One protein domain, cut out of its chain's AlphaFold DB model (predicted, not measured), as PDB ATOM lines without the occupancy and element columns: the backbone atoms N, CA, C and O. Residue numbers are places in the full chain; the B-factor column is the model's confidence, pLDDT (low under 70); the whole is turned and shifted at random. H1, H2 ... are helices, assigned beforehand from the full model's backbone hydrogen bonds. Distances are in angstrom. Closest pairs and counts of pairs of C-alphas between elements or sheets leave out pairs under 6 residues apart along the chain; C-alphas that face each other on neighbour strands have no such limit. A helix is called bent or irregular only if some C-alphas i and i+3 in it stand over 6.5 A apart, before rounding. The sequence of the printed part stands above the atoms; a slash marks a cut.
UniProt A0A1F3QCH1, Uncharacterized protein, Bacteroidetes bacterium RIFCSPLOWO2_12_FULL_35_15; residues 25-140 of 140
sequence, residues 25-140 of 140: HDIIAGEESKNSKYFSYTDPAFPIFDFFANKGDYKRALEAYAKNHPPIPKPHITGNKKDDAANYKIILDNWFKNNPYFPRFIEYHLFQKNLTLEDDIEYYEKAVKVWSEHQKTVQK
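Overview. This is residues 25 to 140 of the 140 residues of an uncharacterized protein of Bacteroidetes bacterium RIFCSPLOWO2_12_FULL_35_15 (UniProt A0A1F3QCH1). Five helices are spread round a middle of long loops, with the longest one, H5, running past the middle and H3 and H4 reaching out toward the two ends of the long axis. H4 crosses H5 nearly at a right angle, H1 and the short H2 stand off to the side, and the tips at residues 51 to 56 and 78 to 83 stick out. The printed part has 116 residues, with five named helices in the order H1, H2, H3, H4, H5, and no named strand; the class is all helix. The whole is compact, with a radius of gyration of the C-alphas of 15.5 A and spans of 52 by 37 by 24 A.

Along the chain. Find C-alpha 117 at (32.108, -22.796, -91.744); from there H5, residues 117 to 138, runs 31.6 A to C-alpha 138 at (41.977, -2.651, -114.018). Look next at H4, residues 81 to 98, 26.0 A long, and at H3, residues 55 to 68, 20.6 A long. H1, residues 25 to 34, begins at C-alpha 25 at (37.180, -15.659, -84.655) and is 14.6 A long. H2, residues 36 to 41, is 9.9 A long and irregular: the C-alphas of Lys 37 and Ser 40 are 7.2 A apart.

Arrangement. Start at H5, whose centre is the nearest to the mean of the C-alphas, at 6.8 A. H4 is close to it but not clearly touching: the closest C-alphas, those of Phe 96 and Trp 131, are 8.0 A apart. The lines of H4 and H5 are about perpendicular, at 88 degrees. H1 and H2 meet only through their link, which is tight. H3 is apart from H5, from H4, from H2 and from H1. H1 and H2 are each apart from H4 and H5. In the backbone, every O i to N i+4 pair of H1 is within hydrogen-bond range, against 9 of 10 in H3, 13 of 14 in H4 and 17 of 18 in H5. In H2 the count is 0 of 2, while 2 of its 3 O i to N i+3 pairs are within range.

Size, cuts and confidence. The two C-alphas farthest apart are those of Phe 52 and Asn 80, at 53.2 A. The printed part has no cut. The links from H2 to H3, from H3 to H4 and from H4 to H5 are long, with 13, 12 and 18 residues. Residues 51 to 56 stand free, and so do residues 78 to 83, of which 81 to 83 belong to H4. The mean pLDDT of the printed part is 86.4; look for values under 70 at residues 25 to 36, 39, 51 to 53, 55 and 140, the chain's last residue.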
ATOM      1  N   HIS A  25      36.932 -17.066 -84.975       54.38
ATOM      2  CA  HIS A  25      37.180 -15.659 -84.655       54.38
ATOM      3  C   HIS A  25      38.665 -15.274 -84.749       54.38
ATOM      4  O   HIS A  25      38.984 -14.227 -85.317       54.38
ATOM      5  N   ASP A  26      39.565 -16.128 -84.257       57.62
ATOM      6  CA  ASP A  26      41.013 -15.886 -84.310       57.62
ATOM      7  C   ASP A  26      41.574 -16.029 -85.737       57.62
ATOM      8  O   ASP A  26      42.447 -15.255 -86.142       57.62
ATOM      9  N   ILE A  27      41.041 -16.963 -86.538       58.94
ATOM     10  CA  ILE A  27      41.390 -17.111 -87.962       58.94
ATOM     11  C   ILE A  27      40.964 -15.865 -88.752       58.94
ATOM     12  O   ILE A  27      41.759 -15.330 -89.529       58.94
ATOM     13  N   ILE A  28      39.744 -15.369 -88.518       61.09
ATOM     14  CA  ILE A  28      39.200 -14.178 -89.190       61.09
ATOM     15  C   ILE A  28      40.026 -12.940 -88.829       61.09
ATOM     16  O   ILE A  28      40.474 -12.221 -89.721       61.09
ATOM     17  N   ALA A  29      40.299 -12.719 -87.539       61.19
ATOM     18  CA  ALA A  29      41.119 -11.595 -87.089       61.19
ATOM     19  C   ALA A  29      42.551 -11.659 -87.657       61.19
ATOM     20  O   ALA A  29      43.117 -10.636 -88.061       61.19
ATOM     21  N   GLY A  30      43.125 -12.863 -87.745       60.66
ATOM     22  CA  GLY A  30      44.432 -13.101 -88.352       60.66
ATOM     23  C   GLY A  30      44.479 -12.731 -89.838       60.66
ATOM     24  O   GLY A  30      45.372 -11.981 -90.248       60.66
ATOM     25  N   GLU A  31      43.522 -13.208 -90.636       62.91
ATOM     26  CA  GLU A  31      43.438 -12.931 -92.080       62.91
ATOM     27  C   GLU A  31      43.068 -11.476 -92.403       62.91
ATOM     28  O   GLU A  31      43.613 -10.896 -93.350       62.91
ATOM     29  N   GLU A  32      42.206 -10.837 -91.608       65.38
ATOM     30  CA  GLU A  32      41.914  -9.407 -91.764       65.38
ATOM     31  C   GLU A  32      43.149  -8.544 -91.459       65.38
ATOM     32  O   GLU A  32      43.431  -7.593 -92.193       65.38
ATOM     33  N   SER A  33      43.961  -8.907 -90.455       64.69
ATOM     34  CA  SER A  33      45.185  -8.154 -90.130       64.69
ATOM     35  C   SER A  33      46.212  -8.163 -91.274       64.69
ATOM     36  O   SER A  33      46.795  -7.119 -91.598       64.69
ATOM     37  N   LYS A  34      46.376  -9.309 -91.958       66.31
ATOM     38  CA  LYS A  34      47.275  -9.462 -93.120       66.31
ATOM     39  C   LYS A  34      46.860  -8.570 -94.290       66.31
ATOM     40  O   LYS A  34      47.706  -8.150 -95.080       66.31
ATOM     41  N   ASN A  35      45.569  -8.258 -94.383       65.81
ATOM     42  CA  ASN A  35      44.968  -7.485 -95.464       65.81
ATOM     43  C   ASN A  35      44.646  -6.036 -95.072       65.81
ATOM     44  O   ASN A  35      43.954  -5.340 -95.811       65.81
ATOM     45  N   SER A  36      45.203  -5.547 -93.962       68.81
ATOM     46  CA  SER A  36      44.896  -4.225 -93.400       68.81
ATOM     47  C   SER A  36      45.057  -3.044 -94.366       68.81
ATOM     48  O   SER A  36      44.300  -2.077 -94.294       68.81
ATOM     49  N   LYS A  37      45.970  -3.135 -95.343       75.00
ATOM     50  CA  LYS A  37      46.113  -2.138 -96.425       75.00
ATOM     51  C   LYS A  37      44.858  -1.957 -97.291       75.00
ATOM     52  O   LYS A  37      44.758  -0.961 -98.001       75.00
ATOM     53  N   TYR A  38      43.930  -2.912 -97.266       73.06
ATOM     54  CA  TYR A  38      42.686  -2.873 -98.027       73.06
ATOM     55  C   TYR A  38      41.483  -2.416 -97.196       73.06
ATOM     56  O   TYR A  38      40.389  -2.317 -97.747       73.06
ATOM     57  N   PHE A  39      41.658  -2.064 -95.913       69.31
ATOM     58  CA  PHE A  39      40.546  -1.580 -95.086       69.31
ATOM     59  C   PHE A  39      39.866  -0.333 -95.669       69.31
ATOM     60  O   PHE A  39      38.650  -0.202 -95.552       69.31
ATOM     61  N   SER A  40      40.606   0.529 -96.377       74.00
ATOM     62  CA  SER A  40      40.048   1.697 -97.081       74.00
ATOM     63  C   SER A  40      39.171   1.348 -98.290       74.00
ATOM     64  O   SER A  40      38.526   2.233 -98.840       74.00
ATOM     65  N   TYR A  41      39.166   0.085 -98.722       82.38
ATOM     66  CA  TYR A  41      38.346  -0.432 -99.818       82.38
ATOM     67  C   TYR A  41      37.194  -1.301 -99.307       82.38
ATOM     68  O   TYR A  41      36.588  -2.005-100.106       82.38
ATOM     69  N   THR A  42      36.909  -1.289 -98.003       82.62
ATOM     70  CA  THR A  42      35.776  -2.021 -97.423       82.62
ATOM     71  C   THR A  42      34.459  -1.455 -97.941       82.62
ATOM     72  O   THR A  42      34.331  -0.247 -98.134       82.62
ATOM     73  N   ASP A  43      33.474  -2.332 -98.120       91.88
ATOM     74  CA  ASP A  43      32.113  -1.918 -98.427       91.88
ATOM     75  C   ASP A  43      31.565  -1.018 -97.303       91.88
ATOM     76  O   ASP A  43      31.518  -1.453 -96.149       91.88
ATOM     77  N   PRO A  44      31.156   0.229 -97.591       90.56
ATOM     78  CA  PRO A  44      30.607   1.127 -96.578       90.56
ATOM     79  C   PRO A  44      29.290   0.619 -95.972       90.56
ATOM     80  O   PRO A  44      28.904   1.083 -94.900       90.56
ATOM     81  N   ALA A  45      28.603  -0.322 -96.624       91.38
ATOM     82  CA  ALA A  45      27.427  -0.997 -96.090       91.38
ATOM     83  C   ALA A  45      27.771  -2.212 -95.208       91.38
ATOM     84  O   ALA A  45      26.859  -2.781 -94.598       91.38
ATOM     85  N   PHE A  46      29.043  -2.629 -95.121       90.50
ATOM     86  CA  PHE A  46      29.443  -3.743 -94.263       90.50
ATOM     87  C   PHE A  46      29.180  -3.400 -92.788       90.50
ATOM     88  O   PHE A  46      29.673  -2.375 -92.306       90.50
ATOM     89  N   PRO A  47      28.432  -4.236 -92.040       88.94
ATOM     90  CA  PRO A  47      28.142  -3.973 -90.639       88.94
ATOM     91  C   PRO A  47      29.422  -3.862 -89.813       88.94
ATOM     92  O   PRO A  47      30.271  -4.751 -89.828       88.94
ATOM     93  N   ILE A  48      29.537  -2.787 -89.040       82.44
ATOM     94  CA  ILE A  48      30.627  -2.598 -88.086       82.44
ATOM     95  C   ILE A  48      30.111  -2.984 -86.706       82.44
ATOM     96  O   ILE A  48      29.023  -2.569 -86.299       82.44
ATOM     97  N   PHE A  49      30.882  -3.798 -85.987       76.38
ATOM     98  CA  PHE A  49      30.571  -4.107 -84.601       76.38
ATOM     99  C   PHE A  49      30.769  -2.854 -83.745       76.38
ATOM    100  O   PHE A  49      31.892  -2.380 -83.577       76.38
ATOM    101  N   ASP A  50      29.676  -2.333 -83.199       74.06
ATOM    102  CA  ASP A  50      29.704  -1.295 -82.178       74.06
ATOM    103  C   ASP A  50      29.565  -1.961 -80.805       74.06
ATOM    104  O   ASP A  50      28.568  -2.626 -80.522       74.06
ATOM    105  N   PHE A  51      30.577  -1.788 -79.951       66.19
ATOM    106  CA  PHE A  51      30.604  -2.352 -78.600       66.19
ATOM    107  C   PHE A  51      29.448  -1.845 -77.724       66.19
ATOM    108  O   PHE A  51      29.020  -2.543 -76.804       66.19
ATOM    109  N   PHE A  52      28.934  -0.645 -78.008       68.62
ATOM    110  CA  PHE A  52      27.790  -0.066 -77.307       68.62
ATOM    111  C   PHE A  52      26.445  -0.498 -77.904       68.62
ATOM    112  O   PHE A  52      25.408  -0.326 -77.258       68.62
ATOM    113  N   ALA A  53      26.442  -1.085 -79.105       66.75
ATOM    114  CA  ALA A  53      25.244  -1.651 -79.704       66.75
ATOM    115  C   ALA A  53      24.922  -3.027 -79.105       66.75
ATOM    116  O   ALA A  53      25.788  -3.796 -78.683       66.75
ATOM    117  N   ASN A  54      23.635  -3.373 -79.085       72.94
ATOM    118  CA  ASN A  54      23.212  -4.695 -78.653       72.94
ATOM    119  C   ASN A  54      23.765  -5.751 -79.629       72.94
ATOM    120  O   ASN A  54      23.553  -5.659 -80.838       72.94
ATOM    121  N   LYS A  55      24.419  -6.800 -79.111       69.81
ATOM    122  CA  LYS A  55      24.942  -7.929 -79.910       69.81
ATOM    123  C   LYS A  55      23.887  -8.524 -80.860       69.81
ATOM    124  O   LYS A  55      24.230  -9.012 -81.937       69.81
ATOM    125  N   GLY A  56      22.607  -8.477 -80.479       75.75
ATOM    126  CA  GLY A  56      21.494  -8.908 -81.325       75.75
ATOM    127  C   GLY A  56      21.306  -8.067 -82.594       75.75
ATOM    128  O   GLY A  56      20.957  -8.622 -83.635       75.75
ATOM    129  N   ASP A  57      21.579  -6.765 -82.538       84.25
ATOM    130  CA  ASP A  57      21.400  -5.853 -83.673       84.25
ATOM    131  C   ASP A  57      22.526  -6.010 -84.694       84.25
ATOM    132  O   ASP A  57      22.257  -6.081 -85.893       84.25
ATOM    133  N   TYR A  58      23.763  -6.214 -84.229       84.94
ATOM    134  CA  TYR A  58      24.884  -6.542 -85.112       84.94
ATOM    135  C   TYR A  58      24.649  -7.850 -85.882       84.94
ATOM    136  O   TYR A  58      24.814  -7.895 -87.101       84.94
ATOM    137  N   LYS A  59      24.182  -8.910 -85.202       86.75
ATOM    138  CA  LYS A  59      23.884 -10.189 -85.867       86.75
ATOM    139  C   LYS A  59      22.800 -10.039 -86.942       86.75
ATOM    140  O   LYS A  59      22.935 -10.611 -88.020       86.75
ATOM    141  N   ARG A  60      21.741  -9.269 -86.670       90.19
ATOM    142  CA  ARG A  60      20.686  -8.979 -87.659       90.19
ATOM    143  C   ARG A  60      21.219  -8.177 -88.844       90.19
ATOM    144  O   ARG A  60      20.829  -8.452 -89.975       90.19
ATOM    145  N   ALA A  61      22.104  -7.212 -88.594       90.56
ATOM    146  CA  ALA A  61      22.744  -6.436 -89.649       90.56
ATOM    147  C   ALA A  61      23.614  -7.326 -90.550       90.56
ATOM    148  O   ALA A  61      23.497  -7.237 -91.771       90.56
ATOM    149  N   LEU A  62      24.406  -8.239 -89.974       90.75
ATOM    150  CA  LEU A  62      25.170  -9.235 -90.736       90.75
ATOM    151  C   LEU A  62      24.269 -10.166 -91.550       90.75
ATOM    152  O   LEU A  62      24.550 -10.403 -92.721       90.75
ATOM    153  N   GLU A  63      23.164 -10.648 -90.977       93.56
ATOM    154  CA  GLU A  63      22.202 -11.480 -91.711       93.56
ATOM    155  C   GLU A  63      21.608 -10.728 -92.914       93.56
ATOM    156  O   GLU A  63      21.507 -11.273 -94.015       93.56
ATOM    157  N   ALA A  64      21.212  -9.469 -92.718       93.94
ATOM    158  CA  ALA A  64      20.673  -8.630 -93.783       93.94
ATOM    159  C   ALA A  64      21.726  -8.337 -94.864       93.94
ATOM    160  O   ALA A  64      21.412  -8.379 -96.055       93.94
ATOM    161  N   TYR A  65      22.972  -8.089 -94.460       94.06
ATOM    162  CA  TYR A  65      24.085  -7.897 -95.382       94.06
ATOM    163  C   TYR A  65      24.336  -9.158 -96.220       94.06
ATOM    164  O   TYR A  65      24.364  -9.072 -97.447       94.06
ATOM    165  N   ALA A  66      24.416 -10.331 -95.581       93.81
ATOM    166  CA  ALA A  66      24.655 -11.623 -96.227       93.81
ATOM    167  C   ALA A  66      23.560 -12.015 -97.237       93.81
ATOM    168  O   ALA A  66      23.836 -12.707 -98.214       93.81
ATOM    169  N   LYS A  67      22.313 -11.566 -97.035       92.00
ATOM    170  CA  LYS A  67      21.216 -11.769 -98.001       92.00
ATOM    171  C   LYS A  67      21.404 -10.973 -99.293       92.00
ATOM    172  O   LYS A  67      20.965 -11.431-100.344       92.00
ATOM    173  N   ASN A  68      22.038  -9.803 -99.214       90.94
ATOM    174  CA  ASN A  68      22.233  -8.902-100.353       90.94
ATOM    175  C   ASN A  68      23.623  -9.027-100.995       90.94
ATOM    176  O   ASN A  68      23.800  -8.616-102.139       90.94
ATOM    177  N   HIS A  69      24.580  -9.635-100.295       92.88
ATOM    178  CA  HIS A  69      25.937  -9.890-100.772       92.88
ATOM    179  C   HIS A  69      26.149 -11.399-100.856       92.88
ATOM    180  O   HIS A  69      26.611 -11.993 -99.888       92.88
ATOM    181  N   PRO A  70      25.748 -12.058-101.958       92.62
ATOM    182  CA  PRO A  70      25.901 -13.498-102.076       92.62
ATOM    183  C   PRO A  70      27.386 -13.895-102.154       92.62
ATOM    184  O   PRO A  70      28.209 -13.118-102.661       92.62
ATOM    185  N   PRO A  71      27.724 -15.131-101.742       94.69
ATOM    186  CA  PRO A  71      29.076 -15.651-101.873       94.69
ATOM    187  C   PRO A  71      29.593 -15.575-103.312       94.69
ATOM    188  O   PRO A  71      28.821 -15.570-104.278       94.69
ATOM    189  N   ILE A  72      30.919 -15.571-103.463       96.06
ATOM    190  CA  ILE A  72      31.537 -15.647-104.786       96.06
ATOM    191  C   ILE A  72      31.021 -16.891-105.541       96.06
ATOM    192  O   ILE A  72      30.997 -17.993-104.985       96.06
ATOM    193  N   PRO A  73      30.615 -16.757-106.816       95.62
ATOM    194  CA  PRO A  73      30.067 -17.872-107.577       95.62
ATOM    195  C   PRO A  73      31.050 -19.044-107.725       95.62
ATOM    196  O   PRO A  73      32.273 -18.884-107.847       95.62
ATOM    197  N   LYS A  74      30.504 -20.264-107.757       91.25
ATOM    198  CA  LYS A  74      31.244 -21.483-108.114       91.25
ATOM    199  C   LYS A  74      31.170 -21.697-109.638       91.25
ATOM    200  O   LYS A  74      30.134 -21.408-110.238       91.25
ATOM    201  N   PRO A  75      32.253 -22.156-110.288       90.19
ATOM    202  CA  PRO A  75      32.215 -22.466-111.712       90.19
ATOM    203  C   PRO A  75      31.261 -23.638-111.973       90.19
ATOM    204  O   PRO A  75      31.250 -24.614-111.223       90.19
ATOM    205  N   HIS A  76      30.479 -23.552-113.047       91.12
ATOM    206  CA  HIS A  76      29.695 -24.677-113.547       91.12
ATOM    207  C   HIS A  76      30.565 -25.483-114.513       91.12
ATOM    208  O   HIS A  76      31.065 -24.922-115.484       91.12
ATOM    209  N   ILE A  77      30.784 -26.766-114.217       93.31
ATOM    210  CA  ILE A  77      31.685 -27.627-114.989       93.31
ATOM    211  C   ILE A  77      30.856 -28.577-115.845       93.31
ATOM    212  O   ILE A  77      30.225 -29.498-115.328       93.31
ATOM    213  N   THR A  78      30.879 -28.355-117.155       94.94
ATOM    214  CA  THR A  78      30.179 -29.187-118.147       94.94
ATOM    215  C   THR A  78      31.104 -30.204-118.816       94.94
ATOM    216  O   THR A  78      30.642 -31.115-119.502       94.94
ATOM    217  N   GLY A  79      32.420 -30.051-118.631       94.88
ATOM    218  CA  GLY A  79      33.450 -30.837-119.311       94.88
ATOM    219  C   GLY A  79      34.017 -30.137-120.549       94.88
ATOM    220  O   GLY A  79      35.115 -30.484-120.993       94.88
ATOM    221  N   ASN A  80      33.348 -29.097-121.060       96.50
ATOM    222  CA  ASN A  80      33.917 -28.209-122.067       96.50
ATOM    223  C   ASN A  80      34.678 -27.057-121.396       96.50
ATOM    224  O   ASN A  80      34.124 -25.999-121.106       96.50
ATOM    225  N   LYS A  81      35.993 -27.238-121.223       94.56
ATOM    226  CA  LYS A  81      36.871 -26.273-120.537       94.56
ATOM    227  C   LYS A  81      36.784 -24.842-121.080       94.56
ATOM    228  O   LYS A  81      36.956 -23.899-120.311       94.56
ATOM    229  N   LYS A  82      36.572 -24.669-122.391       94.31
ATOM    230  CA  LYS A  82      36.516 -23.337-123.012       94.31
ATOM    231  C   LYS A  82      35.221 -22.620-122.638       94.31
ATOM    232  O   LYS A  82      35.271 -21.456-122.242       94.31
ATOM    233  N   ASP A  83      34.099 -23.324-122.725       94.62
ATOM    234  CA  ASP A  83      32.784 -22.773-122.399       94.62
ATOM    235  C   ASP A  83      32.653 -22.545-120.889       94.62
ATOM    236  O   ASP A  83      32.199 -21.482-120.468       94.62
ATOM    237  N   ASP A  84      33.147 -23.478-120.069       94.12
ATOM    238  CA  ASP A  84      33.167 -23.359-118.606       94.12
ATOM    239  C   ASP A  84      33.936 -22.097-118.165       94.12
ATOM    240  O   ASP A  84      33.456 -21.320-117.337       94.12
ATOM    241  N   ALA A  85      35.106 -21.836-118.765       93.31
ATOM    242  CA  ALA A  85      35.906 -20.648-118.470       93.31
ATOM    243  C   ALA A  85      35.229 -19.345-118.930       93.31
ATOM    244  O   ALA A  85      35.227 -18.358-118.189       93.31
ATOM    245  N   ALA A  86      34.639 -19.331-120.130       94.12
ATOM    246  CA  ALA A  86      33.941 -18.160-120.659       94.12
ATOM    247  C   ALA A  86      32.701 -17.809-119.819       94.12
ATOM    248  O   ALA A  86      32.522 -16.651-119.430       94.12
ATOM    249  N   ASN A  87      31.894 -18.813-119.471       95.31
ATOM    250  CA  ASN A  87      30.715 -18.648-118.624       95.31
ATOM    251  C   ASN A  87      31.097 -18.161-117.228       95.31
ATOM    252  O   ASN A  87      30.503 -17.212-116.714       95.31
ATOM    253  N   TYR A  88      32.127 -18.763-116.629       95.12
ATOM    254  CA  TYR A  88      32.583 -18.356-115.307       95.12
ATOM    255  C   TYR A  88      33.108 -16.916-115.295       95.12
ATOM    256  O   TYR A  88      32.810 -16.169-114.364       95.12
ATOM    257  N   LYS A  89      33.802 -16.483-116.356       94.31
ATOM    258  CA  LYS A  89      34.227 -15.086-116.502       94.31
ATOM    259  C   LYS A  89      33.035 -14.122-116.517       94.31
ATOM    260  O   LYS A  89      33.060 -13.139-115.789       94.31
ATOM    261  N   ILE A  90      31.991 -14.404-117.300       94.94
ATOM    262  CA  ILE A  90      30.787 -13.551-117.373       94.94
ATOM    263  C   ILE A  90      30.115 -13.436-115.999       94.94
ATOM    264  O   ILE A  90      29.715 -12.350-115.574       94.94
ATOM    265  N   ILE A  91      30.007 -14.561-115.295       95.56
ATOM    266  CA  ILE A  91      29.421 -14.622-113.957       95.56
ATOM    267  C   ILE A  91      30.256 -13.801-112.960       95.56
ATOM    268  O   ILE A  91      29.688 -13.025-112.191       95.56
ATOM    269  N   LEU A  92      31.587 -13.917-113.001       95.31
ATOM    270  CA  LEU A  92      32.485 -13.119-112.163       95.31
ATOM    271  C   LEU A  92      32.408 -11.625-112.480       95.31
ATOM    272  O   LEU A  92      32.317 -10.822-111.556       95.31
ATOM    273  N   ASP A  93      32.391 -11.243-113.758       93.69
ATOM    274  CA  ASP A  93      32.272  -9.839-114.166       93.69
ATOM    275  C   ASP A  93      30.969  -9.220-113.629       93.69
ATOM    276  O   ASP A  93      30.949  -8.068-113.196       93.69
ATOM    277  N   ASN A  94      29.871  -9.982-113.613       94.06
ATOM    278  CA  ASN A  94      28.614  -9.533-113.017       94.06
ATOM    279  C   ASN A  94      28.669  -9.485-111.487       94.06
ATOM    280  O   ASN A  94      28.121  -8.558-110.894       94.06
ATOM    281  N   TRP A  95      29.346 -10.438-110.846       95.12
ATOM    282  CA  TRP A  95      29.554 -10.409-109.401       95.12
ATOM    283  C   TRP A  95      30.355  -9.169-108.975       95.12
ATOM    284  O   TRP A  95      29.944  -8.488-108.039       95.12
ATOM    285  N   PHE A  96      31.411  -8.802-109.708       93.56
ATOM    286  CA  PHE A  96      32.217  -7.608-109.426       93.56
ATOM    287  C   PHE A  96      31.451  -6.292-109.542       93.56
ATOM    288  O   PHE A  96      31.695  -5.384-108.754       93.56
ATOM    289  N   LYS A  97      30.495  -6.184-110.474       92.25
ATOM    290  CA  LYS A  97      29.631  -4.990-110.574       92.25
ATOM    291  C   LYS A  97      28.841  -4.742-109.289       92.25
ATOM    292  O   LYS A  97      28.609  -3.592-108.937       92.25
ATOM    293  N   ASN A  98      28.447  -5.818-108.612       91.25
ATOM    294  CA  ASN A  98      27.674  -5.761-107.375       91.25
ATOM    295  C   ASN A  98      28.556  -5.801-106.117       91.25
ATOM    296  O   ASN A  98      28.070  -5.502-105.038       91.25
ATOM    297  N   ASN A  99      29.834  -6.172-106.250       92.38
ATOM    298  CA  ASN A  99      30.783  -6.320-105.145       92.38
ATOM    299  C   ASN A  99      32.126  -5.650-105.509       92.38
ATOM    300  O   ASN A  99      33.133  -6.342-105.692       92.38
ATOM    301  N   PRO A 100      32.162  -4.312-105.677       92.06
ATOM    302  CA  PRO A 100      33.374  -3.610-106.109       92.06
ATOM    303  C   PRO A 100      34.428  -3.500-104.994       92.06
ATOM    304  O   PRO A 100      35.615  -3.299-105.263       92.06
ATOM    305  N   TYR A 101      33.999  -3.636-103.744       93.19
ATOM    306  CA  TYR A 101      34.808  -3.463-102.546       93.19
ATOM    307  C   TYR A 101      35.642  -4.699-102.203       93.19
ATOM    308  O   TYR A 101      35.390  -5.802-102.691       93.19
ATOM    309  N   PHE A 102      36.653  -4.510-101.355       91.88
ATOM    310  CA  PHE A 102      37.466  -5.603-100.844       91.88
ATOM    311  C   PHE A 102      36.577  -6.606-100.084       91.88
ATOM    312  O   PHE A 102      35.832  -6.192 -99.190       91.88
ATOM    313  N   PRO A 103      36.645  -7.912-100.410       92.62
ATOM    314  CA  PRO A 103      35.826  -8.923 -99.756       92.62
ATOM    315  C   PRO A 103      36.066  -8.973 -98.248       92.62
ATOM    316  O   PRO A 103      37.204  -8.940 -97.785       92.62
ATOM    317  N   ARG A 104      34.985  -9.102 -97.479       90.31
ATOM    318  CA  ARG A 104      35.025  -9.345 -96.034       90.31
ATOM    319  C   ARG A 104      34.568 -10.763 -95.737       90.31
ATOM    320  O   ARG A 104      33.798 -11.341 -96.505       90.31
ATOM    321  N   PHE A 105      35.048 -11.315 -94.631       90.75
ATOM    322  CA  PHE A 105      34.579 -12.610 -94.168       90.75
ATOM    323  C   PHE A 105      33.131 -12.487 -93.680       90.75
ATOM    324  O   PHE A 105      32.807 -11.596 -92.894       90.75
ATOM    325  N   ILE A 106      32.255 -13.362 -94.172       91.62
ATOM    326  CA  ILE A 106      30.827 -13.375 -93.851       91.62
ATOM    327  C   ILE A 106      30.459 -14.804 -93.475       91.62
ATOM    328  O   ILE A 106      30.692 -15.731 -94.245       91.62
ATOM    329  N   GLU A 107      29.861 -14.966 -92.298       91.75
ATOM    330  CA  GLU A 107      29.441 -16.262 -91.763       91.75
ATOM    331  C   GLU A 107      28.102 -16.715 -92.374       91.75
ATOM    332  O   GLU A 107      27.080 -16.792 -91.683       91.75
ATOM    333  N   TYR A 108      28.059 -16.980 -93.684       94.56
ATOM    334  CA  TYR A 108      26.831 -17.413 -94.355       94.56
ATOM    335  C   TYR A 108      26.243 -18.690 -93.749       94.56
ATOM    336  O   TYR A 108      25.016 -18.812 -93.721       94.56
ATOM    337  N   HIS A 109      27.063 -19.597 -93.207       94.88
ATOM    338  CA  HIS A 109      26.596 -20.814 -92.524       94.88
ATOM    339  C   HIS A 109      25.663 -20.535 -91.335       94.88
ATOM    340  O   HIS A 109      24.809 -21.359 -91.002       94.88
ATOM    341  N   LEU A 110      25.756 -19.355 -90.711       92.19
ATOM    342  CA  LEU A 110      24.850 -18.954 -89.630       92.19
ATOM    343  C   LEU A 110      23.458 -18.545 -90.132       92.19
ATOM    344  O   LEU A 110      22.515 -18.487 -89.337       92.19
ATOM    345  N   PHE A 111      23.324 -18.257 -91.428       92.06
ATOM    346  CA  PHE A 111      22.110 -17.720 -92.050       92.06
ATOM    347  C   PHE A 111      21.532 -18.642 -93.139       92.06
ATOM    348  O   PHE A 111      20.351 -18.531 -93.475       92.06
ATOM    349  N   GLN A 112      22.331 -19.571 -93.670       92.06
ATOM    350  CA  GLN A 112      21.965 -20.518 -94.723       92.06
ATOM    351  C   GLN A 112      22.229 -21.953 -94.250       92.06
ATOM    352  O   GLN A 112      23.357 -22.340 -93.971       92.06
ATOM    353  N   LYS A 113      21.169 -22.768 -94.176       89.38
ATOM    354  CA  LYS A 113      21.201 -24.100 -93.535       89.38
ATOM    355  C   LYS A 113      22.067 -25.150 -94.244       89.38
ATOM    356  O   LYS A 113      22.281 -26.221 -93.689       89.38
ATOM    357  N   ASN A 114      22.471 -24.892 -95.482       93.62
ATOM    358  CA  ASN A 114      23.189 -25.826 -96.349       93.62
ATOM    359  C   ASN A 114      24.671 -25.477 -96.520       93.62
ATOM    360  O   ASN A 114      25.311 -26.066 -97.387       93.62
ATOM    361  N   LEU A 115      25.180 -24.512 -95.753       94.50
ATOM    362  CA  LEU A 115      26.581 -24.111 -95.764       94.50
ATOM    363  C   LEU A 115      27.242 -24.491 -94.442       94.50
ATOM    364  O   LEU A 115      26.583 -24.526 -93.398       94.50
ATOM    365  N   THR A 116      28.540 -24.763 -94.493       94.81
ATOM    366  CA  THR A 116      29.378 -24.969 -93.308       94.81
ATOM    367  C   THR A 116      30.357 -23.810 -93.118       94.81
ATOM    368  O   THR A 116      30.509 -22.952 -93.986       94.81
ATOM    369  N   LEU A 117      31.040 -23.771 -91.972       91.75
ATOM    370  CA  LEU A 117      32.108 -22.796 -91.744       91.75
ATOM    371  C   LEU A 117      33.225 -22.933 -92.797       91.75
ATOM    372  O   LEU A 117      33.804 -21.937 -93.222       91.75
ATOM    373  N   GLU A 118      33.514 -24.158 -93.236       92.44
ATOM    374  CA  GLU A 118      34.492 -24.431 -94.289       92.44
ATOM    375  C   GLU A 118      34.075 -23.825 -95.636       92.44
ATOM    376  O   GLU A 118      34.933 -23.289 -96.336       92.44
ATOM    377  N   ASP A 119      32.779 -23.846 -95.977       94.12
ATOM    378  CA  ASP A 119      32.276 -23.154 -97.171       94.12
ATOM    379  C   ASP A 119      32.533 -21.641 -97.082       94.12
ATOM    380  O   ASP A 119      32.979 -21.034 -98.055       94.12
ATOM    381  N   ASP A 120      32.297 -21.023 -95.920       94.50
ATOM    382  CA  ASP A 120      32.511 -19.582 -95.722       94.50
ATOM    383  C   ASP A 120      33.982 -19.183 -95.870       94.50
ATOM    384  O   ASP A 120      34.294 -18.162 -96.494       94.50
ATOM    385  N   ILE A 121      34.889 -20.016 -95.352       92.00
ATOM    386  CA  ILE A 121      36.336 -19.856 -95.537       92.00
ATOM    387  C   ILE A 121      36.689 -19.965 -97.025       92.00
ATOM    388  O   ILE A 121      37.347 -19.064 -97.554       92.00
ATOM    389  N   GLU A 122      36.201 -20.998 -97.725       94.12
ATOM    390  CA  GLU A 122      36.437 -21.179 -99.166       94.12
ATOM    391  C   GLU A 122      35.950 -19.959 -99.964       94.12
ATOM    392  O   GLU A 122      36.665 -19.440-100.831       94.12
ATOM    393  N   TYR A 123      34.744 -19.465 -99.666       95.62
ATOM    394  CA  TYR A 123      34.181 -18.292-100.327       95.62
ATOM    395  C   TYR A 123      35.028 -17.046-100.100       95.62
ATOM    396  O   TYR A 123      35.306 -16.325-101.063       95.62
ATOM    397  N   TYR A 124      35.450 -16.795 -98.862       93.88
ATOM    398  CA  TYR A 124      36.265 -15.633 -98.529       93.88
ATOM    399  C   TYR A 124      37.631 -15.675 -99.226       93.88
ATOM    400  O   TYR A 124      37.978 -14.735 -99.945       93.88
ATOM    401  N   GLU A 125      38.377 -16.774 -99.097       91.94
ATOM    402  CA  GLU A 125      39.705 -16.917 -99.707       91.94
ATOM    403  C   GLU A 125      39.648 -16.758-101.230       91.94
ATOM    404  O   GLU A 125      40.457 -16.047-101.844       91.94
ATOM    405  N   LYS A 126      38.648 -17.384-101.855       94.12
ATOM    406  CA  LYS A 126      38.442 -17.302-103.298       94.12
ATOM    407  C   LYS A 126      38.047 -15.892-103.732       94.12
ATOM    408  O   LYS A 126      38.561 -15.419-104.750       94.12
ATOM    409  N   ALA A 127      37.183 -15.213-102.975       94.69
ATOM    410  CA  ALA A 127      36.802 -13.831-103.245       94.69
ATOM    411  C   ALA A 127      38.013 -12.898-103.171       94.69
ATOM    412  O   ALA A 127      38.255 -12.146-104.115       94.69
ATOM    413  N   VAL A 128      38.820 -12.995-102.109       92.44
ATOM    414  CA  VAL A 128      40.042 -12.191-101.937       92.44
ATOM    415  C   VAL A 128      41.012 -12.413-103.094       92.44
ATOM    416  O   VAL A 128      41.532 -11.442-103.658       92.44
ATOM    417  N   LYS A 129      41.235 -13.672-103.490       92.81
ATOM    418  CA  LYS A 129      42.111 -14.014-104.617       92.81
ATOM    419  C   LYS A 129      41.622 -13.382-105.920       92.81
ATOM    420  O   LYS A 129      42.381 -12.665-106.573       92.81
ATOM    421  N   VAL A 130      40.365 -13.629-106.282       93.56
ATOM    422  CA  VAL A 130      39.785 -13.180-107.555       93.56
ATOM    423  C   VAL A 130      39.696 -11.654-107.606       93.56
ATOM    424  O   VAL A 130      40.065 -11.057-108.616       93.56
ATOM    425  N   TRP A 131      39.315 -10.996-106.506       93.62
ATOM    426  CA  TRP A 131      39.319  -9.534-106.408       93.62
ATOM    427  C   TRP A 131      40.726  -8.953-106.571       93.62
ATOM    428  O   TRP A 131      40.927  -8.031-107.361       93.62
ATOM    429  N   SER A 132      41.724  -9.538-105.906       90.19
ATOM    430  CA  SER A 132      43.118  -9.089-106.015       90.19
ATOM    431  C   SER A 132      43.673  -9.225-107.436       90.19
ATOM    432  O   SER A 132      44.476  -8.400-107.871       90.19
ATOM    433  N   GLU A 133      43.277 -10.268-108.167       91.38
ATOM    434  CA  GLU A 133      43.625 -10.449-109.579       91.38
ATOM    435  C   GLU A 133      42.919  -9.416-110.470       91.38
ATOM    436  O   GLU A 133      43.567  -8.812-111.324       91.38
ATOM    437  N   HIS A 134      41.635  -9.143-110.220       90.38
ATOM    438  CA  HIS A 134      40.851  -8.152-110.961       90.38
ATOM    439  C   HIS A 134      41.403  -6.725-110.813       90.38
ATOM    440  O   HIS A 134      41.560  -6.009-111.803       90.38
ATOM    441  N   GLN A 135      41.798  -6.313-109.605       87.12
ATOM    442  CA  GLN A 135      42.388  -4.983-109.403       87.12
ATOM    443  C   GLN A 135      43.702  -4.801-110.177       87.12
ATOM    444  O   GLN A 135      43.956  -3.731-110.728       87.12
ATOM    445  N   LYS A 136      44.514  -5.860-110.305       87.81
ATOM    446  CA  LYS A 136      45.751  -5.824-111.107       87.81
ATOM    447  C   LYS A 136      45.490  -5.662-112.604       87.81
ATOM    448  O   LYS A 136      46.390  -5.213-113.311       87.81
ATOM    449  N   THR A 137      44.325  -6.078-113.104       86.44
ATOM    450  CA  THR A 137      43.973  -5.913-114.521       86.44
ATOM    451  C   THR A 137      43.351  -4.556-114.811       86.44
ATOM    452  O   THR A 137      43.561  -4.044-115.900       86.44
ATOM    453  N   VAL A 138      42.618  -3.972-113.858       80.31
ATOM    454  CA  VAL A 138      41.977  -2.651-114.018       80.31
ATOM    455  C   VAL A 138      42.975  -1.493-113.870       80.31
ATOM    456  O   VAL A 138      42.777  -0.442-114.462       80.31
ATOM    457  N   GLN A 139      44.056  -1.672-113.105       70.81
ATOM    458  CA  GLN A 139      45.082  -0.636-112.891       70.81
ATOM    459  C   GLN A 139      46.145  -0.536-114.007       70.81
ATOM    460  O   GLN A 139      47.070   0.266-113.881       70.81
ATOM    461  N   LYS A 140      46.058  -1.361-115.056       54.75
ATOM    462  CA  LYS A 140      46.958  -1.330-116.221       54.75
ATOM    463  C   LYS A 140      46.353  -0.518-117.354       54.75
ATOM    464  O   LYS A 140      47.145   0.178-118.022       54.75
TER     465      LYS A 140